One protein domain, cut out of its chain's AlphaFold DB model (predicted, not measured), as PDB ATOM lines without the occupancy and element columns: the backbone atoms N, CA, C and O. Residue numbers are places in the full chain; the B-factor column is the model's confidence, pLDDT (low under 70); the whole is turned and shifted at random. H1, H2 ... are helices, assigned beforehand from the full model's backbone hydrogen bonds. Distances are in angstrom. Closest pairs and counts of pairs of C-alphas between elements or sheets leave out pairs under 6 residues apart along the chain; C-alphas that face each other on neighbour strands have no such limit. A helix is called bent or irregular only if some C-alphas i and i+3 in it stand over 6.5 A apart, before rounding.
ATOM      1  N   HIS A  16      13.437  -6.193 101.998       67.12
ATOM      2  CA  HIS A  16      13.872  -7.049 100.896       67.12
ATOM      3  C   HIS A  16      12.801  -7.158  99.798       67.12
ATOM      4  O   HIS A  16      13.127  -7.051  98.615       67.12
ATOM      5  N   THR A  17      11.518  -7.283 100.163       69.00
ATOM      6  CA  THR A  17      10.404  -7.268  99.197       69.00
ATOM      7  C   THR A  17      10.258  -5.932  98.475       69.00
ATOM      8  O   THR A  17      10.003  -5.922  97.272       69.00
ATOM      9  N   GLN A  18      10.476  -4.796  99.150       72.00
ATOM     10  CA  GLN A  18      10.434  -3.486  98.491       72.00
ATOM     11  C   GLN A  18      11.561  -3.311  97.463       72.00
ATOM     12  O   GLN A  18      11.321  -2.770  96.382       72.00
ATOM     13  N   GLN A  19      12.767  -3.805  97.750       71.88
ATOM     14  CA  GLN A  19      13.872  -3.782  96.785       71.88
ATOM     15  C   GLN A  19      13.614  -4.694  95.579       71.88
ATOM     16  O   GLN A  19      13.894  -4.293  94.449       71.88
ATOM     17  N   ILE A  20      13.025  -5.876  95.792       72.38
ATOM     18  CA  ILE A  20      12.645  -6.792  94.706       72.38
ATOM     19  C   ILE A  20      11.605  -6.135  93.791       72.38
ATOM     20  O   ILE A  20      11.804  -6.108  92.580       72.38
ATOM     21  N   LEU A  21      10.567  -5.507  94.354       73.38
ATOM     22  CA  LEU A  21       9.545  -4.792  93.580       73.38
ATOM     23  C   LEU A  21      10.130  -3.617  92.775       73.38
ATOM     24  O   LEU A  21       9.725  -3.379  91.638       73.38
ATOM     25  N   GLN A  22      11.113  -2.892  93.323       72.88
ATOM     26  CA  GLN A  22      11.811  -1.823  92.595       72.88
ATOM     27  C   GLN A  22      12.713  -2.357  91.472       72.88
ATOM     28  O   GLN A  22      12.795  -1.742  90.404       72.88
ATOM     29  N   CYS A  23      13.384  -3.491  91.690       69.88
ATOM     30  CA  CYS A  23      14.166  -4.174  90.661       69.88
ATOM     31  C   CYS A  23      13.267  -4.706  89.540       69.88
ATOM     32  O   CYS A  23      13.553  -4.448  88.370       69.88
ATOM     33  N   GLU A  24      12.149  -5.354  89.874       75.56
ATOM     34  CA  GLU A  24      11.159  -5.795  88.892       75.56
ATOM     35  C   GLU A  24      10.619  -4.604  88.092       75.56
ATOM     36  O   GLU A  24      10.663  -4.626  86.862       75.56
ATOM     37  N   ALA A  25      10.219  -3.509  88.747       72.56
ATOM     38  CA  ALA A  25       9.737  -2.307  88.065       72.56
ATOM     39  C   ALA A  25      10.755  -1.734  87.056       72.56
ATOM     40  O   ALA A  25      10.375  -1.357  85.946       72.56
ATOM     41  N   LYS A  26      12.056  -1.727  87.386       76.19
ATOM     42  CA  LYS A  26      13.121  -1.312  86.451       76.19
ATOM     43  C   LYS A  26      13.276  -2.280  85.274       76.19
ATOM     44  O   LYS A  26      13.401  -1.832  84.135       76.19
ATOM     45  N   THR A  27      13.202  -3.593  85.505       82.94
ATOM     46  CA  THR A  27      13.256  -4.583  84.412       82.94
ATOM     47  C   THR A  27      12.057  -4.480  83.463       82.94
ATOM     48  O   THR A  27      12.216  -4.574  82.240       82.94
ATOM     49  N   TRP A  28      10.862  -4.190  83.991       80.06
ATOM     50  CA  TRP A  28       9.668  -3.914  83.188       80.06
ATOM     51  C   TRP A  28       9.813  -2.631  82.358       80.06
ATOM     52  O   TRP A  28       9.435  -2.602  81.189       80.06
ATOM     53  N   GLN A  29      10.434  -1.580  82.900       85.88
ATOM     54  CA  GLN A  29      10.711  -0.354  82.142       85.88
ATOM     55  C   GLN A  29      11.689  -0.585  80.980       85.88
ATOM     56  O   GLN A  29      11.456  -0.104  79.869       85.88
ATOM     57  N   GLU A  30      12.755  -1.360  81.190       85.25
ATOM     58  CA  GLU A  30      13.716  -1.674  80.127       85.25
ATOM     59  C   GLU A  30      13.125  -2.567  79.033       85.25
ATOM     60  O   GLU A  30      13.400  -2.370  77.845       85.25
ATOM     61  N   THR A  31      12.301  -3.547  79.408       84.81
ATOM     62  CA  THR A  31      11.610  -4.415  78.443       84.81
ATOM     63  C   THR A  31      10.578  -3.635  77.632       84.81
ATOM     64  O   THR A  31      10.551  -3.778  76.408       84.81
ATOM     65  N   LEU A  32       9.817  -2.729  78.257       87.44
ATOM     66  CA  LEU A  32       8.905  -1.818  77.560       87.44
ATOM     67  C   LEU A  32       9.644  -0.860  76.617       87.44
ATOM     68  O   LEU A  32       9.197  -0.656  75.489       87.44
ATOM     69  N   TYR A  33      10.797  -0.319  77.020       90.19
ATOM     70  CA  TYR A  33      11.605   0.545  76.155       90.19
ATOM     71  C   TYR A  33      12.164  -0.218  74.944       90.19
ATOM     72  O   TYR A  33      12.079   0.261  73.810       90.19
ATOM     73  N   LYS A  34      12.675  -1.440  75.153       89.88
ATOM     74  CA  LYS A  34      13.126  -2.330  74.067       89.88
ATOM     75  C   LYS A  34      11.976  -2.686  73.123       89.88
ATOM     76  O   LYS A  34      12.161  -2.673  71.904       89.88
ATOM     77  N   PHE A  35      10.789  -2.956  73.667       90.81
ATOM     78  CA  PHE A  35       9.585  -3.222  72.884       90.81
ATOM     79  C   PHE A  35       9.165  -1.998  72.060       90.81
ATOM     80  O   PHE A  35       9.024  -2.115  70.845       90.81
ATOM     81  N   TYR A  36       9.069  -0.816  72.678       92.69
ATOM     82  CA  TYR A  36       8.763   0.449  72.002       92.69
ATOM     83  C   TYR A  36       9.768   0.767  70.887       92.69
ATOM     84  O   TYR A  36       9.386   1.154  69.783       92.69
ATOM     85  N   PHE A  37      11.064   0.567  71.133       91.38
ATOM     86  CA  PHE A  37      12.084   0.783  70.111       91.38
ATOM     87  C   PHE A  37      11.921  -0.185  68.929       91.38
ATOM     88  O   PHE A  37      12.030   0.225  67.770       91.38
ATOM     89  N   ARG A  38      11.609  -1.462  69.197       90.56
ATOM     90  CA  ARG A  38      11.387  -2.474  68.154       90.56
ATOM     91  C   ARG A  38      10.120  -2.205  67.343       90.56
ATOM     92  O   ARG A  38      10.187  -2.255  66.116       90.56
ATOM     93  N   THR A  39       9.002  -1.862  67.981       86.81
ATOM     94  CA  THR A  39       7.756  -1.511  67.279       86.81
ATOM     95  C   THR A  39       7.912  -0.230  66.468       86.81
ATOM     96  O   THR A  39       7.505  -0.194  65.311       86.81
ATOM     97  N   ASN A  40       8.592   0.788  67.000       91.25
ATOM     98  CA  ASN A  40       8.867   2.023  66.267       91.25
ATOM     99  C   ASN A  40       9.795   1.779  65.061       91.25
ATOM    100  O   ASN A  40       9.610   2.370  63.996       91.25
ATOM    101  N   ARG A  41      10.772   0.868  65.176       86.00
ATOM    102  CA  ARG A  41      11.610   0.454  64.037       86.00
ATOM    103  C   ARG A  41      10.779  -0.212  62.936       86.00
ATOM    104  O   ARG A  41      10.947   0.148  61.772       86.00
ATOM    105  N   LEU A  42       9.875  -1.123  63.296       85.00
ATOM    106  CA  LEU A  42       8.966  -1.771  62.342       85.00
ATOM    107  C   LEU A  42       7.996  -0.764  61.714       85.00
ATOM    108  O   LEU A  42       7.862  -0.731  60.495       85.00
ATOM    109  N   TYR A  43       7.396   0.118  62.516       90.94
ATOM    110  CA  TYR A  43       6.518   1.184  62.034       90.94
ATOM    111  C   TYR A  43       7.228   2.081  61.017       90.94
ATOM    112  O   TYR A  43       6.686   2.352  59.951       90.94
ATOM    113  N   LYS A  44       8.474   2.491  61.288       86.25
ATOM    114  CA  LYS A  44       9.268   3.291  60.342       86.25
ATOM    115  C   LYS A  44       9.521   2.559  59.022       86.25
ATOM    116  O   LYS A  44       9.440   3.193  57.973       86.25
ATOM    117  N   GLN A  45       9.802   1.255  59.063       81.50
ATOM    118  CA  GLN A  45       9.997   0.439  57.859       81.50
ATOM    119  C   GLN A  45       8.697   0.290  57.060       81.50
ATOM    120  O   GLN A  45       8.682   0.588  55.868       81.50
ATOM    121  N   ILE A  46       7.599  -0.095  57.717       84.75
ATOM    122  CA  ILE A  46       6.280  -0.246  57.086       84.75
ATOM    123  C   ILE A  46       5.823   1.084  56.489       84.75
ATOM    124  O   ILE A  46       5.398   1.123  55.343       84.75
ATOM    125  N   ASN A  47       5.968   2.184  57.226       86.75
ATOM    126  CA  ASN A  47       5.615   3.515  56.750       86.75
ATOM    127  C   ASN A  47       6.450   3.901  55.517       86.75
ATOM    128  O   ASN A  47       5.903   4.393  54.537       86.75
ATOM    129  N   TYR A  48       7.762   3.639  55.523       82.25
ATOM    130  CA  TYR A  48       8.618   3.903  54.363       82.25
ATOM    131  C   TYR A  48       8.151   3.140  53.115       82.25
ATOM    132  O   TYR A  48       7.980   3.756  52.060       82.25
ATOM    133  N   TYR A  49       7.899   1.833  53.242       79.31
ATOM    134  CA  TYR A  49       7.423   1.011  52.128       79.31
ATOM    135  C   TYR A  49       5.999   1.371  51.701       79.31
ATOM    136  O   TYR A  49       5.735   1.442  50.507       79.31
ATOM    137  N   GLY A  50       5.109   1.678  52.646       82.44
ATOM    138  CA  GLY A  50       3.738   2.107  52.375       82.44
ATOM    139  C   GLY A  50       3.691   3.409  51.583       82.44
ATOM    140  O   GLY A  50       3.036   3.474  50.547       82.44
ATOM    141  N   TRP A  51       4.468   4.420  51.990       83.00
ATOM    142  CA  TRP A  51       4.609   5.657  51.213       83.00
ATOM    143  C   TRP A  51       5.203   5.406  49.835       83.00
ATOM    144  O   TRP A  51       4.834   6.070  48.875       83.00
ATOM    145  N   ARG A  52       6.154   4.478  49.724       78.44
ATOM    146  CA  ARG A  52       6.766   4.180  48.434       78.44
ATOM    147  C   ARG A  52       5.785   3.480  47.502       78.44
ATOM    148  O   ARG A  52       5.704   3.859  46.344       78.44
ATOM    149  N   PHE A  53       5.018   2.523  48.008       80.06
ATOM    150  CA  PHE A  53       3.946   1.864  47.271       80.06
ATOM    151  C   PHE A  53       2.895   2.874  46.795       80.06
ATOM    152  O   PHE A  53       2.562   2.914  45.611       80.06
ATOM    153  N   ALA A  54       2.441   3.748  47.694       82.00
ATOM    154  CA  ALA A  54       1.495   4.804  47.370       82.00
ATOM    155  C   ALA A  54       2.025   5.737  46.262       82.00
ATOM    156  O   ALA A  54       1.313   5.990  45.294       82.00
ATOM    157  N   GLU A  55       3.304   6.130  46.306       81.00
ATOM    158  CA  GLU A  55       3.943   6.966  45.276       81.00
ATOM    159  C   GLU A  55       3.853   6.362  43.862       81.00
ATOM    160  O   GLU A  55       3.733   7.099  42.875       81.00
ATOM    161  N   LEU A  56       3.922   5.031  43.752       74.56
ATOM    162  CA  LEU A  56       3.896   4.329  42.466       74.56
ATOM    163  C   LEU A  56       2.474   4.045  41.978       74.56
ATOM    164  O   LEU A  56       2.206   4.164  40.783       74.56
ATOM    165  N   HIS A  57       1.569   3.682  42.885       78.12
ATOM    166  CA  HIS A  57       0.244   3.176  42.523       78.12
ATOM    167  C   HIS A  57      -0.866   4.228  42.570       78.12
ATOM    168  O   HIS A  57      -1.915   4.009  41.968       78.12
ATOM    169  N   ILE A  58      -0.655   5.385  43.212       83.81
ATOM    170  CA  ILE A  58      -1.729   6.371  43.400       83.81
ATOM    171  C   ILE A  58      -2.320   6.885  42.085       83.81
ATOM    172  O   ILE A  58      -3.527   7.071  41.989       83.81
ATOM    173  N   PHE A  59      -1.496   7.083  41.054       81.00
ATOM    174  CA  PHE A  59      -1.994   7.567  39.764       81.00
ATOM    175  C   PHE A  59      -2.907   6.550  39.087       81.00
ATOM    176  O   PHE A  59      -3.951   6.926  38.565       81.00
ATOM    177  N   LYS A  60      -2.543   5.269  39.189       78.56
ATOM    178  CA  LYS A  60      -3.330   4.161  38.649       78.56
ATOM    179  C   LYS A  60      -4.673   4.045  39.344       78.56
ATOM    180  O   LYS A  60      -5.716   3.938  38.714       78.56
ATOM    181  N   LEU A  61      -4.656   4.193  40.667       82.12
ATOM    182  CA  LEU A  61      -5.869   4.238  41.473       82.12
ATOM    183  C   LEU A  61      -6.777   5.415  41.073       82.12
ATOM    184  O   LEU A  61      -7.987   5.237  40.979       82.12
ATOM    185  N   VAL A  62      -6.222   6.603  40.801       88.50
ATOM    186  CA  VAL A  62      -7.006   7.763  40.331       88.50
ATOM    187  C   VAL A  62      -7.671   7.479  38.980       88.50
ATOM    188  O   VAL A  62      -8.864   7.744  38.838       88.50
ATOM    189  N   LEU A  63      -6.936   6.923  38.011       79.75
ATOM    190  CA  LEU A  63      -7.493   6.560  36.703       79.75
ATOM    191  C   LEU A  63      -8.572   5.473  36.830       79.75
ATOM    192  O   LEU A  63      -9.648   5.614  36.257       79.75
ATOM    193  N   LEU A  64      -8.352   4.464  37.674       77.62
ATOM    194  CA  LEU A  64      -9.338   3.424  37.974       77.62
ATOM    195  C   LEU A  64     -10.639   4.007  38.548       77.62
ATOM    196  O   LEU A  64     -11.729   3.651  38.100       77.62
ATOM    197  N   ILE A  65     -10.558   4.937  39.506       83.19
ATOM    198  CA  ILE A  65     -11.754   5.574  40.086       83.19
ATOM    199  C   ILE A  65     -12.491   6.433  39.048       83.19
ATOM    200  O   ILE A  65     -13.721   6.448  39.025       83.19
ATOM    201  N   MET A  66     -11.765   7.139  38.177       83.38
ATOM    202  CA  MET A  66     -12.359   7.937  37.096       83.38
ATOM    203  C   MET A  66     -13.196   7.080  36.140       83.38
ATOM    204  O   MET A  66     -14.307   7.463  35.761       83.38
ATOM    205  N   VAL A  67     -12.680   5.906  35.785       75.75
ATOM    206  CA  VAL A  67     -13.389   4.915  34.970       75.75
ATOM    207  C   VAL A  67     -14.608   4.392  35.709       75.75
ATOM    208  O   VAL A  67     -15.707   4.455  35.165       75.75
ATOM    209  N   LEU A  68     -14.438   3.968  36.966       77.69
ATOM    210  CA  LEU A  68     -15.522   3.450  37.803       77.69
ATOM    211  C   LEU A  68     -16.702   4.432  37.872       77.69
ATOM    212  O   LEU A  68     -17.862   4.052  37.734       77.69
ATOM    213  N   ILE A  69     -16.417   5.720  38.057       80.94
ATOM    214  CA  ILE A  69     -17.440   6.772  38.062       80.94
ATOM    215  C   ILE A  69     -18.151   6.857  36.708       80.94
ATOM    216  O   ILE A  69     -19.376   6.986  36.652       80.94
ATOM    217  N   SER A  70     -17.388   6.762  35.620       78.44
ATOM    218  CA  SER A  70     -17.896   6.898  34.256       78.44
ATOM    219  C   SER A  70     -18.750   5.709  33.808       78.44
ATOM    220  O   SER A  70     -19.679   5.884  33.017       78.44
ATOM    221  N   THR A  71     -18.489   4.514  34.340       72.38
ATOM    222  CA  THR A  71     -19.272   3.301  34.071       72.38
ATOM    223  C   THR A  71     -20.544   3.231  34.913       72.38
ATOM    224  O   THR A  71     -21.557   2.721  34.443       72.38
ATOM    225  N   LEU A  72     -20.532   3.767  36.141       74.06
ATOM    226  CA  LEU A  72     -21.689   3.717  37.044       74.06
ATOM    227  C   LEU A  72     -22.856   4.604  36.597       74.06
ATOM    228  O   LEU A  72     -24.014   4.263  36.838       74.06
ATOM    229  N   LYS A  73     -22.573   5.747  35.967       72.38
ATOM    230  CA  LYS A  73     -23.603   6.620  35.391       72.38
ATOM    231  C   LYS A  73     -23.140   7.137  34.039       72.38
ATOM    232  O   LYS A  73     -22.155   7.860  33.949       72.38
ATOM    233  N   VAL A  74     -23.887   6.826  32.985       74.44
ATOM    234  CA  VAL A  74     -23.622   7.385  31.656       74.44
ATOM    235  C   VAL A  74     -24.236   8.784  31.589       74.44
ATOM    236  O   VAL A  74     -25.456   8.931  31.576       74.44
ATOM    237  N   CYS A  75     -23.398   9.818  31.577       75.12
ATOM    238  CA  CYS A  75     -23.819  11.208  31.399       75.12
ATOM    239  C   CYS A  75     -22.796  11.990  30.566       75.12
ATOM    240  O   CYS A  75     -21.626  11.610  30.490       75.12
ATOM    241  N   GLY A  76     -23.226  13.105  29.974       75.06
ATOM    242  CA  GLY A  76     -22.354  13.978  29.181       75.06
ATOM    243  C   GLY A  76     -21.194  14.581  29.981       75.06
ATOM    244  O   GLY A  76     -20.166  14.929  29.414       75.06
ATOM    245  N   PHE A  77     -21.302  14.672  31.309       80.94
ATOM    246  CA  PHE A  77     -20.158  15.053  32.136       80.94
ATOM    247  C   PHE A  77     -19.111  13.927  32.218       80.94
ATOM    248  O   PHE A  77     -17.916  14.167  32.056       80.94
ATOM    249  N   ASN A  78     -19.547  12.678  32.383       82.94
ATOM    250  CA  ASN A  78     -18.646  11.530  32.479       82.94
ATOM    251  C   ASN A  78     -17.938  11.209  31.160       82.94
ATOM    252  O   ASN A  78     -16.840  10.662  31.182       82.94
ATOM    253  N   THR A  79     -18.473  11.633  30.010       77.88
ATOM    254  CA  THR A  79     -17.724  11.540  28.747       77.88
ATOM    255  C   THR A  79     -16.457  12.397  28.764       77.88
ATOM    256  O   THR A  79     -15.448  11.994  28.197       77.88
ATOM    257  N   ILE A  80     -16.468  13.546  29.454       83.94
ATOM    258  CA  ILE A  80     -15.264  14.372  29.637       83.94
ATOM    259  C   ILE A  80     -14.235  13.606  30.478       83.94
ATOM    260  O   ILE A  80     -13.056  13.589  30.134       83.94
ATOM    261  N   LEU A  81     -14.672  12.930  31.546       83.19
ATOM    262  CA  LEU A  81     -13.789  12.126  32.398       83.19
ATOM    263  C   LEU A  81     -13.123  10.981  31.623       83.19
ATOM    264  O   LEU A  81     -11.918  10.799  31.775       83.19
ATOM    265  N   ILE A  82     -13.864  10.275  30.762       77.75
ATOM    266  CA  ILE A  82     -13.317   9.212  29.899       77.75
ATOM    267  C   ILE A  82     -12.234   9.768  28.967       77.75
ATOM    268  O   ILE A  82     -11.141   9.217  28.914       77.75
ATOM    269  N   ILE A  83     -12.481  10.904  28.304       77.56
ATOM    270  CA  ILE A  83     -11.483  11.548  27.431       77.56
ATOM    271  C   ILE A  83     -10.214  11.919  28.216       77.56
ATOM    272  O   ILE A  83      -9.097  11.789  27.722       77.56
ATOM    273  N   LEU A  84     -10.354  12.387  29.460       82.75
ATOM    274  CA  LEU A  84      -9.194  12.693  30.301       82.75
ATOM    275  C   LEU A  84      -8.441  11.427  30.738       82.75
ATOM    276  O   LEU A  84      -7.220  11.484  30.884       82.75
ATOM    277  N   VAL A  85      -9.144  10.309  30.944       79.50
ATOM    278  CA  VAL A  85      -8.536   9.008  31.253       79.50
ATOM    279  C   VAL A  85      -7.743   8.487  30.064       79.50
ATOM    280  O   VAL A  85      -6.577   8.155  30.252       79.50
ATOM    281  N   THR A  86      -8.309   8.483  28.855       71.00
ATOM    282  CA  THR A  86      -7.603   8.005  27.652       71.00
ATOM    283  C   THR A  86      -6.338   8.824  27.407       71.00
ATOM    284  O   THR A  86      -5.245   8.270  27.329       71.00
ATOM    285  N   ILE A  87      -6.424  10.159  27.460       73.50
ATOM    286  CA  ILE A  87      -5.244  11.037  27.363       73.50
ATOM    287  C   ILE A  87      -4.229  10.741  28.483       73.50
ATOM    288  O   ILE A  87      -3.019  10.816  28.253       73.50
ATOM    289  N   GLY A  88      -4.694  10.417  29.693       69.81
ATOM    290  CA  GLY A  88      -3.831  10.097  30.829       69.81
ATOM    291  C   GLY A  88      -3.147   8.747  30.773       69.81
ATOM    292  O   GLY A  88      -2.025   8.641  31.275       69.81
ATOM    293  N   LEU A  89      -3.767   7.775  30.116       67.31
ATOM    294  CA  LEU A  89      -3.152   6.498  29.790       67.31
ATOM    295  C   LEU A  89      -2.121   6.689  28.679       67.31
ATOM    296  O   LEU A  89      -0.986   6.271  28.848       67.31
ATOM    297  N   THR A  90      -2.444   7.411  27.604       66.12
ATOM    298  CA  THR A  90      -1.546   7.563  26.448       66.12
ATOM    299  C   THR A  90      -0.338   8.466  26.742       66.12
ATOM    300  O   THR A  90       0.782   8.159  26.321       66.12
ATOM    301  N   PHE A  91      -0.521   9.562  27.493       67.94
ATOM    302  CA  PHE A  91       0.500  10.595  27.713       67.94
ATOM    303  C   PHE A  91       0.818  10.838  29.198       67.94
ATOM    304  O   PHE A  91       0.400  11.832  29.802       67.94
ATOM    305  N   PHE A  92       1.692  10.009  29.777       67.94
ATOM    306  CA  PHE A  92       2.124  10.132  31.181       67.94
ATOM    307  C   PHE A  92       2.783  11.484  31.526       67.94
ATOM    308  O   PHE A  92       2.720  11.952  32.668       67.94
ATOM    309  N   HIS A  93       3.398  12.152  30.545       74.00
ATOM    310  CA  HIS A  93       4.000  13.476  30.721       74.00
ATOM    311  C   HIS A  93       2.972  14.548  31.104       74.00
ATOM    312  O   HIS A  93       3.284  15.469  31.864       74.00
ATOM    313  N   LEU A  94       1.730  14.405  30.631       78.19
ATOM    314  CA  LEU A  94       0.645  15.348  30.887       78.19
ATOM    315  C   LEU A  94      -0.059  15.094  32.222       78.19
ATOM    316  O   LEU A  94      -0.993  15.818  32.553       78.19
ATOM    317  N   ARG A  95       0.405  14.136  33.041       83.25
ATOM    318  CA  ARG A  95      -0.215  13.766  34.327       83.25
ATOM    319  C   ARG A  95      -0.584  14.966  35.200       83.25
ATOM    320  O   ARG A  95      -1.654  14.993  35.798       83.25
ATOM    321  N   LYS A  96       0.280  15.985  35.279       88.19
ATOM    322  CA  LYS A  96      -0.007  17.206  36.058       88.19
ATOM    323  C   LYS A  96      -1.204  17.980  35.503       88.19
ATOM    324  O   LYS A  96      -2.021  18.450  36.285       88.19
ATOM    325  N   LEU A  97      -1.274  18.115  34.180       89.50
ATOM    326  CA  LEU A  97      -2.350  18.816  33.489       89.50
ATOM    327  C   LEU A  97      -3.664  18.046  33.633       89.50
ATOM    328  O   LEU A  97      -4.666  18.634  34.014       89.50
ATOM    329  N   ILE A  98      -3.637  16.731  33.411       87.31
ATOM    330  CA  ILE A  98      -4.818  15.869  33.540       87.31
ATOM    331  C   ILE A  98      -5.383  15.960  34.950       87.31
ATOM    332  O   ILE A  98      -6.551  16.275  35.102       87.31
ATOM    333  N   ASN A  99      -4.550  15.808  35.981       90.69
ATOM    334  CA  ASN A  99      -5.003  15.909  37.368       90.69
ATOM    335  C   ASN A  99      -5.583  17.281  37.735       90.69
ATOM    336  O   ASN A  99      -6.448  17.375  38.603       90.69
ATOM    337  N   LEU A 100      -5.095  18.355  37.110       92.56
ATOM    338  CA  LEU A 100      -5.650  19.691  37.301       92.56
ATOM    339  C   LEU A 100      -7.030  19.811  36.644       92.56
ATOM    340  O   LEU A 100      -7.954  20.340  37.259       92.56
ATOM    341  N   LEU A 101      -7.162  19.312  35.413       93.75
ATOM    342  CA  LEU A 101      -8.411  19.332  34.659       93.75
ATOM    343  C   LEU A 101      -9.469  18.401  35.273       93.75
ATOM    344  O   LEU A 101     -10.637  18.770  35.331       93.75
ATOM    345  N   THR A 102      -9.085  17.226  35.780       91.56
ATOM    346  CA  THR A 102     -10.006  16.326  36.488       91.56
ATOM    347  C   THR A 102     -10.468  16.945  37.801       91.56
ATOM    348  O   THR A 102     -11.661  16.923  38.099       91.56
ATOM    349  N   LEU A 103      -9.568  17.560  38.576       94.12
ATOM    350  CA  LEU A 103      -9.933  18.237  39.820       94.12
ATOM    351  C   LEU A 103     -10.912  19.394  39.573       94.12
ATOM    352  O   LEU A 103     -11.914  19.511  40.276       94.12
ATOM    353  N   SER A 104     -10.650  20.237  38.571       94.00
ATOM    354  CA  SER A 104     -11.553  21.343  38.246       94.00
ATOM    355  C   SER A 104     -12.903  20.855  37.710       94.00
ATOM    356  O   SER A 104     -13.940  21.352  38.150       94.00
ATOM    357  N   ALA A 105     -12.913  19.854  36.825       92.31
ATOM    358  CA  ALA A 105     -14.137  19.280  36.278       92.31
ATOM    359  C   ALA A 105     -15.010  18.667  37.384       92.31
ATOM    360  O   ALA A 105     -16.192  18.988  37.493       92.31
ATOM    361  N   THR A 106     -14.434  17.803  38.222       92.38
ATOM    362  CA  THR A 106     -15.146  17.142  39.329       92.38
ATOM    363  C   THR A 106     -15.649  18.142  40.366       92.38
ATOM    364  O   THR A 106     -16.792  18.031  40.805       92.38
ATOM    365  N   GLY A 107     -14.855  19.165  40.705       92.62
ATOM    366  CA  GLY A 107     -15.285  20.252  41.583       92.62
ATOM    367  C   GLY A 107     -16.488  21.011  41.023       92.62
ATOM    368  O   GLY A 107     -17.470  21.219  41.735       92.62
ATOM    369  N   LEU A 108     -16.458  21.357  39.731       92.12
ATOM    370  CA  LEU A 108     -17.589  21.994  39.055       92.12
ATOM    371  C   LEU A 108     -18.834  21.095  39.058       92.12
ATOM    372  O   LEU A 108     -19.927  21.571  39.355       92.12
ATOM    373  N   TYR A 109     -18.683  19.800  38.778       89.94
ATOM    374  CA  TYR A 109     -19.803  18.858  38.780       89.94
ATOM    375  C   TYR A 109     -20.433  18.682  40.162       89.94
ATOM    376  O   TYR A 109     -21.659  18.683  40.269       89.94
ATOM    377  N   ILE A 110     -19.626  18.574  41.225       90.62
ATOM    378  CA  ILE A 110     -20.133  18.500  42.602       90.62
ATOM    379  C   ILE A 110     -20.925  19.770  42.933       90.62
ATOM    380  O   ILE A 110     -22.051  19.667  43.414       90.62
ATOM    381  N   LEU A 111     -20.389  20.958  42.627       90.75
ATOM    382  CA  LEU A 111     -21.084  22.229  42.868       90.75
ATOM    383  C   LEU A 111     -22.410  22.311  42.106       90.75
ATOM    384  O   LEU A 111     -23.437  22.623  42.703       90.75
ATOM    385  N   LEU A 112     -22.412  21.982  40.812       87.62
ATOM    386  CA  LEU A 112     -23.626  21.970  39.991       87.62
ATOM    387  C   LEU A 112     -24.660  20.972  40.524       87.62
ATOM    388  O   LEU A 112     -25.844  21.298  40.606       87.62
ATOM    389  N   SER A 113     -24.213  19.783  40.929       85.06
ATOM    390  CA  SER A 113     -25.082  18.735  41.469       85.06
ATOM    391  C   SER A 113     -25.713  19.145  42.796       85.06
ATOM    392  O   SER A 113     -26.891  18.871  43.013       85.06
ATOM    393  N   MET A 114     -24.966  19.837  43.659       87.06
ATOM    394  CA  MET A 114     -25.497  20.365  44.918       87.06
ATOM    395  C   MET A 114     -26.450  21.536  44.689       87.06
ATOM    396  O   MET A 114     -27.529  21.564  45.273       87.06
ATOM    397  N   CYS A 115     -26.123  22.463  43.785       85.62
ATOM    398  CA  CYS A 115     -27.025  23.560  43.432       85.62
ATOM    399  C   CYS A 115     -28.351  23.056  42.840       85.62
ATOM    400  O   CYS A 115     -29.407  23.624  43.101       85.62
ATOM    401  N   TYR A 116     -28.340  21.956  42.085       84.12
ATOM    402  CA  TYR A 116     -29.569  21.381  41.534       84.12
ATOM    403  C   TYR A 116     -30.517  20.811  42.607       84.12
ATOM    404  O   TYR A 116     -31.703  20.610  42.347       84.12
ATOM    405  N   GLN A 117     -30.029  20.574  43.830       82.31
ATOM    406  CA  GLN A 117     -30.860  20.106  44.940       82.31
ATOM    407  C   GLN A 117     -31.693  21.214  45.598       82.31
ATOM    408  O   GLN A 117     -32.585  20.879  46.382       82.31
ATOM    409  N   PHE A 118     -31.449  22.497  45.295       83.88
ATOM    410  CA  PHE A 118     -32.228  23.596  45.867       83.88
ATOM    411  C   PHE A 118     -33.722  23.449  45.556       83.88
ATOM    412  O   PHE A 118     -34.126  23.201  44.417       83.88
ATOM    413  N   GLU A 119     -34.561  23.652  46.575       75.50
ATOM    414  CA  GLU A 119     -36.018  23.496  46.477       75.50
ATOM    415  C   GLU A 119     -36.638  24.403  45.407       75.50
ATOM    416  O   GLU A 119     -37.537  23.971  44.690       75.50
ATOM    417  N   ILE A 120     -36.085  25.606  45.221       75.88
ATOM    418  CA  ILE A 120     -36.496  26.568  44.187       75.88
ATOM    419  C   ILE A 120     -36.380  25.952  42.783       75.88
ATOM    420  O   ILE A 120     -37.276  26.092  41.952       75.88
ATOM    421  N   VAL A 121     -35.291  25.222  42.517       74.75
ATOM    422  CA  VAL A 121     -35.057  24.569  41.220       74.75
ATOM    423  C   VAL A 121     -36.034  23.411  41.026       74.75
ATOM    424  O   VAL A 121     -36.625  23.272  39.955       74.75
ATOM    425  N   LYS A 122     -36.269  22.610  42.075       72.06
ATOM    426  CA  LYS A 122     -37.237  21.502  42.030       72.06
ATOM    427  C   LYS A 122     -38.656  21.997  41.750       72.06
ATOM    428  O   LYS A 122     -39.335  21.415  40.905       72.06
ATOM    429  N   GLN A 123     -39.084  23.075  42.406       71.31
ATOM    430  CA  GLN A 123     -40.407  23.672  42.204       71.31
ATOM    431  C   GLN A 123     -40.584  24.175  40.768       71.31
ATOM    432  O   GLN A 123     -41.553  23.799  40.112       71.31
ATOM    433  N   LYS A 151     -30.843  16.305  32.351       72.94
ATOM    434  CA  LYS A 151     -30.766  14.847  32.500       72.94
ATOM    435  C   LYS A 151     -29.595  14.243  31.714       72.94
ATOM    436  O   LYS A 151     -28.886  13.394  32.242       72.94
ATOM    437  N   TRP A 152     -29.338  14.736  30.503       75.38
ATOM    438  CA  TRP A 152     -28.218  14.357  29.639       75.38
ATOM    439  C   TRP A 152     -26.878  14.762  30.250       75.38
ATOM    440  O   TRP A 152     -25.932  13.975  30.245       75.38
ATOM    441  N   PHE A 153     -26.808  15.947  30.865       74.81
ATOM    442  CA  PHE A 153     -25.640  16.360  31.646       74.81
ATOM    443  C   PHE A 153     -25.459  15.529  32.934       74.81
ATOM    444  O   PHE A 153     -24.369  15.489  33.499       74.81
ATOM    445  N   GLY A 154     -26.495  14.801  33.365       75.12
ATOM    446  CA  GLY A 154     -26.477  13.914  34.529       75.12
ATOM    447  C   GLY A 154     -27.002  14.548  35.818       75.12
ATOM    448  O   GLY A 154     -26.912  13.912  36.871       75.12
ATOM    449  N   LEU A 155     -27.572  15.753  35.741       77.75
ATOM    450  CA  LEU A 155     -28.168  16.470  36.868       77.75
ATOM    451  C   LEU A 155     -29.582  15.945  37.105       77.75
ATOM    452  O   LEU A 155     -30.520  16.264  36.376       77.75
ATOM    453  N   GLU A 156     -29.729  15.108  38.126       70.69
ATOM    454  CA  GLU A 156     -31.012  14.532  38.501       70.69
ATOM    455  C   GLU A 156     -31.282  14.777  39.982       70.69
ATOM    456  O   GLU A 156     -30.448  14.485  40.840       70.69
ATOM    457  N   SER A 157     -32.467  15.306  40.279       68.75
ATOM    458  CA  SER A 157     -32.941  15.495  41.645       68.75
ATOM    459  C   SER A 157     -33.461  14.152  42.152       68.75
ATOM    460  O   SER A 157     -34.662  13.892  42.115       68.75
ATOM    461  N   THR A 158     -32.558  13.289  42.604       65.38
ATOM    462  CA  THR A 158     -32.910  12.030  43.272       65.38
ATOM    463  C   THR A 158     -32.763  12.164  44.792       65.38
ATOM    464  O   THR A 158     -32.067  13.057  45.269       65.38
ATOM    465  N   PRO A 159     -33.434  11.322  45.593       62.06
ATOM    466  CA  PRO A 159     -33.248  11.314  47.045       62.06
ATOM    467  C   PRO A 159     -31.916  10.669  47.482       62.06
ATOM    468  O   PRO A 159     -31.382  11.045  48.519       62.06
ATOM    469  N   ASN A 160     -31.340   9.767  46.675       66.69
ATOM    470  CA  ASN A 160     -30.123   8.997  46.998       66.69
ATOM    471  C   ASN A 160     -28.898   9.508  46.215       66.69
ATOM    472  O   ASN A 160     -28.275   8.784  45.436       66.69
ATOM    473  N   ILE A 161     -28.598  10.800  46.352       70.00
ATOM    474  CA  ILE A 161     -27.466  11.447  45.663       70.00
ATOM    475  C   ILE A 161     -26.126  11.143  46.366       70.00
ATOM    476  O   ILE A 161     -25.053  11.226  45.762       70.00
ATOM    477  N   ASP A 162     -26.195  10.748  47.632       71.12
ATOM    478  CA  ASP A 162     -25.084  10.435  48.525       71.12
ATOM    479  C   ASP A 162     -24.101   9.407  47.951       71.12
ATOM    480  O   ASP A 162     -22.896   9.662  47.938       71.12
ATOM    481  N   ARG A 163     -24.580   8.283  47.401       76.25
ATOM    482  CA  ARG A 163     -23.700   7.238  46.853       76.25
ATOM    483  C   ARG A 163     -22.938   7.710  45.616       76.25
ATOM    484  O   ARG A 163     -21.754   7.411  45.468       76.25
ATOM    485  N   PHE A 164     -23.601   8.452  44.732       75.69
ATOM    486  CA  PHE A 164     -22.989   8.936  43.496       75.69
ATOM    487  C   PHE A 164     -21.988  10.051  43.775       75.69
ATOM    488  O   PHE A 164     -20.841   9.959  43.347       75.69
ATOM    489  N   ILE A 165     -22.386  11.070  44.543       85.06
ATOM    490  CA  ILE A 165     -21.483  12.158  44.926       85.06
ATOM    491  C   ILE A 165     -20.345  11.640  45.809       85.06
ATOM    492  O   ILE A 165     -19.220  12.110  45.662       85.06
ATOM    493  N   GLY A 166     -20.590  10.633  46.650       88.19
ATOM    494  CA  GLY A 166     -19.568   9.988  47.471       88.19
ATOM    495  C   GLY A 166     -18.369   9.484  46.663       88.19
ATOM    496  O   GLY A 166     -17.234   9.641  47.107       88.19
ATOM    497  N   LEU A 167     -18.583   8.972  45.446       87.38
ATOM    498  CA  LEU A 167     -17.489   8.548  44.567       87.38
ATOM    499  C   LEU A 167     -16.716   9.725  43.964       87.38
ATOM    500  O   LEU A 167     -15.492   9.660  43.885       87.38
ATOM    501  N   TYR A 168     -17.382  10.828  43.609       90.81
ATOM    502  CA  TYR A 168     -16.682  12.051  43.191       90.81
ATOM    503  C   TYR A 168     -15.895  12.675  44.352       90.81
ATOM    504  O   TYR A 168     -14.781  13.151  44.150       90.81
ATOM    505  N   ILE A 169     -16.427  12.625  45.577       92.50
ATOM    506  CA  ILE A 169     -15.700  13.039  46.783       92.50
ATOM    507  C   ILE A 169     -14.473  12.138  46.982       92.50
ATOM    508  O   ILE A 169     -13.366  12.654  47.132       92.50
ATOM    509  N   LEU A 170     -14.625  10.813  46.896       93.00
ATOM    510  CA  LEU A 170     -13.505   9.870  46.968       93.00
ATOM    511  C   LEU A 170     -12.442  10.181  45.903       93.00
ATOM    512  O   LEU A 170     -11.258  10.251  46.221       93.00
ATOM    513  N   LEU A 171     -12.861  10.451  44.666       93.00
ATOM    514  CA  LEU A 171     -11.967  10.849  43.584       93.00
ATOM    515  C   LEU A 171     -11.202  12.138  43.916       93.00
ATOM    516  O   LEU A 171      -9.983  12.178  43.753       93.00
ATOM    517  N   THR A 172     -11.871  13.179  44.421       93.38
ATOM    518  CA  THR A 172     -11.188  14.417  44.841       93.38
ATOM    519  C   THR A 172     -10.195  14.185  45.986       93.38
ATOM    520  O   THR A 172      -9.098  14.748  45.971       93.38
ATOM    521  N   ILE A 173     -10.502  13.295  46.936       94.69
ATOM    522  CA  ILE A 173      -9.558  12.879  47.985       94.69
ATOM    523  C   ILE A 173      -8.341  12.176  47.364       94.69
ATOM    524  O   ILE A 173      -7.204  12.521  47.676       94.69
ATOM    525  N   CYS A 174      -8.543  11.250  46.428       93.00
ATOM    526  CA  CYS A 174      -7.442  10.573  45.741       93.00
ATOM    527  C   CYS A 174      -6.587  11.544  44.904       93.00
ATOM    528  O   CYS A 174      -5.361  11.452  44.929       93.00
ATOM    529  N   LEU A 175      -7.201  12.523  44.230       93.12
ATOM    530  CA  LEU A 175      -6.502  13.569  43.468       93.12
ATOM    531  C   LEU A 175      -5.662  14.490  44.364       93.12
ATOM    532  O   LEU A 175      -4.530  14.840  44.018       93.12
ATOM    533  N   THR A 176      -6.191  14.878  45.529       92.69
ATOM    534  CA  THR A 176      -5.429  15.670  46.510       92.69
ATOM    535  C   THR A 176      -4.293  14.854  47.117       92.69
ATOM    536  O   THR A 176      -3.175  15.359  47.231       92.69
ATOM    537  N   PHE A 177      -4.523  13.576  47.416       92.06
ATOM    538  CA  PHE A 177      -3.481  12.669  47.888       92.06
ATOM    539  C   PHE A 177      -2.366  12.482  46.844       92.06
ATOM    540  O   PHE A 177      -1.188  12.587  47.177       92.06
ATOM    541  N   ASP A 178      -2.711  12.346  45.563       90.56
ATOM    542  CA  ASP A 178      -1.746  12.317  44.459       90.56
ATOM    543  C   ASP A 178      -0.920  13.623  44.360       90.56
ATOM    544  O   ASP A 178       0.281  13.614  44.065       90.56
ATOM    545  N   ALA A 179      -1.517  14.781  44.664       90.44
ATOM    546  CA  ALA A 179      -0.778  16.041  44.763       90.44
ATOM    547  C   ALA A 179       0.184  16.076  45.967       90.44
ATOM    548  O   ALA A 179       1.324  16.534  45.824       90.44
ATOM    549  N   ILE A 180      -0.239  15.557  47.123       91.06
ATOM    550  CA  ILE A 180       0.584  15.448  48.339       91.06
ATOM    551  C   ILE A 180       1.783  14.524  48.098       91.06
ATOM    552  O   ILE A 180       2.916  14.886  48.422       91.06
ATOM    553  N   GLU A 181       1.560  13.366  47.481       87.88
ATOM    554  CA  GLU A 181       2.587  12.408  47.056       87.88
ATOM    555  C   GLU A 181       3.645  13.083  46.172       87.88
ATOM    556  O   GLU A 181       4.846  13.030  46.459       87.88
ATOM    557  N   ARG A 182       3.215  13.828  45.144       83.44
ATOM    558  CA  ARG A 182       4.129  14.596  44.279       83.44
ATOM    559  C   ARG A 182       4.932  15.636  45.049       83.44
ATOM    560  O   ARG A 182       6.136  15.777  44.812       83.44
ATOM    561  N   TYR A 183       4.284  16.375  45.947       86.19
ATOM    562  CA  TYR A 183       4.958  17.371  46.771       86.19
ATOM    563  C   TYR A 183       6.017  16.715  47.663       86.19
ATOM    564  O   TYR A 183       7.173  17.141  47.673       86.19
ATOM    565  N   ARG A 184       5.667  15.611  48.335       85.19
ATOM    566  CA  ARG A 184       6.588  14.830  49.174       85.19
ATOM    567  C   ARG A 184       7.748  14.258  48.371       85.19
ATOM    568  O   ARG A 184       8.885  14.330  48.830       85.19
ATOM    569  N   LYS A 185       7.496  13.737  47.169       79.94
ATOM    570  CA  LYS A 185       8.534  13.251  46.251       79.94
ATOM    571  C   LYS A 185       9.525  14.359  45.906       79.94
ATOM    572  O   LYS A 185      10.733  14.154  46.017       79.94
ATOM    573  N   LYS A 186       9.029  15.549  45.545       81.25
ATOM    574  CA  LYS A 186       9.874  16.720  45.267       81.25
ATOM    575  C   LYS A 186      10.679  17.132  46.502       81.25
ATOM    576  O   LYS A 186      11.887  17.304  46.403       81.25
ATOM    577  N   HIS A 187      10.035  17.221  47.664       80.88
ATOM    578  CA  HIS A 187      10.693  17.564  48.923       80.88
ATOM    579  C   HIS A 187      11.787  16.552  49.302       80.88
ATOM    580  O   HIS A 187      12.898  16.939  49.654       80.88
ATOM    581  N   ARG A 188      11.523  15.246  49.157       74.00
ATOM    582  CA  ARG A 188      12.509  14.183  49.405       74.00
ATOM    583  C   ARG A 188      13.712  14.301  48.469       74.00
ATOM    584  O   ARG A 188      14.838  14.164  48.932       74.00
ATOM    585  N   ARG A 189      13.488  14.590  47.182       72.12
ATOM    586  CA  ARG A 189      14.566  14.816  46.204       72.12
ATOM    587  C   ARG A 189      15.447  16.005  46.600       72.12
ATOM    588  O   ARG A 189      16.661  15.867  46.567       72.12
ATOM    589  N   LEU A 190      14.847  17.118  47.032       78.56
ATOM    590  CA  LEU A 190      15.584  18.311  47.471       78.56
ATOM    591  C   LEU A 190      16.421  18.051  48.729       78.56
ATOM    592  O   LEU A 190      17.574  18.460  48.808       78.56
ATOM    593  N   LEU A 191      15.868  17.330  49.707       77.00
ATOM    594  CA  LEU A 191      16.625  16.955  50.903       77.00
ATOM    595  C   LEU A 191      17.813  16.047  50.568       77.00
ATOM    596  O   LEU A 191      18.887  16.204  51.144       77.00
ATOM    597  N   LEU A 192      17.629  15.104  49.641       68.00
ATOM    598  CA  LEU A 192      18.702  14.214  49.204       68.00
ATOM    599  C   LEU A 192      19.771  14.963  48.400       68.00
ATOM    600  O   LEU A 192      20.953  14.732  48.640       68.00
ATOM    601  N   SER A 193      19.387  15.889  47.513       67.19
ATOM    602  CA  SER A 193      20.356  16.683  46.747       67.19
ATOM    603  C   SER A 193      21.193  17.590  47.649       67.19
ATOM    604  O   SER A 193      22.397  17.684  47.455       67.19
ATOM    605  N   VAL A 194      20.591  18.204  48.676       71.06
ATOM    606  CA  VAL A 194      21.316  19.050  49.644       71.06
ATOM    607  C   VAL A 194      22.224  18.221  50.556       71.06
ATOM    608  O   VAL A 194      23.336  18.640  50.859       71.06
ATOM    609  N   ARG A 195      21.772  17.043  51.007       63.28
ATOM    610  CA  ARG A 195      22.538  16.220  51.956       63.28
ATOM    611  C   ARG A 195      23.705  15.477  51.316       63.28
ATOM    612  O   ARG A 195      24.706  15.255  51.989       63.28
ATOM    613  N   PHE A 196      23.560  15.065  50.061       60.81
ATOM    614  CA  PHE A 196      24.548  14.226  49.387       60.81
ATOM    615  C   PHE A 196      25.304  14.937  48.265       60.81
ATOM    616  O   PHE A 196      26.252  14.362  47.750       60.81
ATOM    617  N   ASN A 197      24.932  16.170  47.898       52.16
ATOM    618  CA  ASN A 197      25.532  16.914  46.779       52.16
ATOM    619  C   ASN A 197      25.565  16.113  45.458       52.16
ATOM    620  O   ASN A 197      26.357  16.381  44.560       52.16
ATOM    621  N   VAL A 198      24.680  15.118  45.337       55.69
ATOM    622  CA  VAL A 198      24.500  14.305  44.139       55.69
ATOM    623  C   VAL A 198      23.308  14.873  43.386       55.69
ATOM    624  O   VAL A 198      22.180  14.885  43.892       55.69
ATOM    625  N   HIS A 199      23.545  15.323  42.154       46.16
ATOM    626  CA  HIS A 199      22.478  15.504  41.177       46.16
ATOM    627  C   HIS A 199      21.904  14.122  40.870       46.16
ATOM    628  O   HIS A 199      22.416  13.395  40.024       46.16
TER     629      HIS A 199
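What this domain is: This is residues 16 to 123 and 151 to 199 of the 367 residues of a protein of Rotaria sordida (UniProt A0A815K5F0). Four helical pieces, H1b, H2, H3 and H5, lie side by side in an up-and-down bundle, each running against the one before it in the chain, and from it a very long helical arm, residues 16 to 50 of H1a, sticks out alone. H1 bends steeply where H1a passes into the bundle as H1b, and residues 191 to 198, of which 191 to 196 belong to H5, stick out too. The printed part has 157 residues with five named helices, H1 to H5 in order, and no named strand: the class is all helix. The whole is extended, with a radius of gyration of the C-alphas of 25.0 A, and flat, spanning 85 by 49 by 24 A.

Where its parts are: Find C-alpha 16 at (13.872, -7.049, 100.896), where H1 begins; by its hydrogen bonds it was assigned as one helix, residues 16 to 72, but it is bent, with C-alphas 56 and 59 7.2 A apart. Its arm H1a, residues 16 to 56, is 60.4 A long, and its arm H1b, residues 59 to 72, 20.3 A. Next come H2, residues 76 to 90, 21.9 A, and H3, residues 92 to 115, 34.4 A. H3 is irregular, with C-alphas 93 and 96 7.6 A apart, and has a kink of 32 degrees near residue 99. H4, residues 119 to 123, is 6.1 A long. H5, residues 162 to 196, runs 49.8 A to C-alpha 196 at (24.548, 14.226, 49.387).

How they stand to each other: Begin in the bundle with H1b and H2, a helical hairpin: they touch, closest at the C-alphas of Ser 70 and Asn 78, 5.0 A, at a shallow tilt of 31 degrees, opposite ways. H2 and H3 form another, with C-alphas 88 and 95 closest at 6.2 A. H3 touches H5 with residues 99 to 110 alone, closest at C-alphas 103 and 172, 6.4 A; their shallow tilt of 34.5 degrees is only just short of steep. H5 touches H1b, opposite ways at 10 degrees, a shallow tilt, closest at C-alphas 62 and 174, 6.1 A. H1b and H3 are near each other, while H2 and H5 are apart. H1a stands to H1b at a steep tilt of 68 degrees, only just short of about perpendicular. H1a touches H5 with residues 54 to 55 alone, C-alphas 55 and 181 closest at 5.9 A, about perpendicular at 79 degrees. H4 touches no helix. In H1a, H1b and H4 every O i to N i+4 pair is within hydrogen-bond range; in H2 9 of 11 are, in H3 18 of 20 and in H5 29 of 31.

The domain as a whole: The two C-alphas farthest apart, those of His 16 and Gln 123, are 85.6 A apart. Residues 124 to 150 are not printed; C-alphas 123 and 151 are 16.3 A apart across this cut, which lies in the link from H4 to H5. The links H1 to H2, H2 to H3 and H3 to H4 are tight. Mean pLDDT of the printed part is 80.4; 19 residues are under 70, among them 88 to 92, 157 to 160 and 195 to 199.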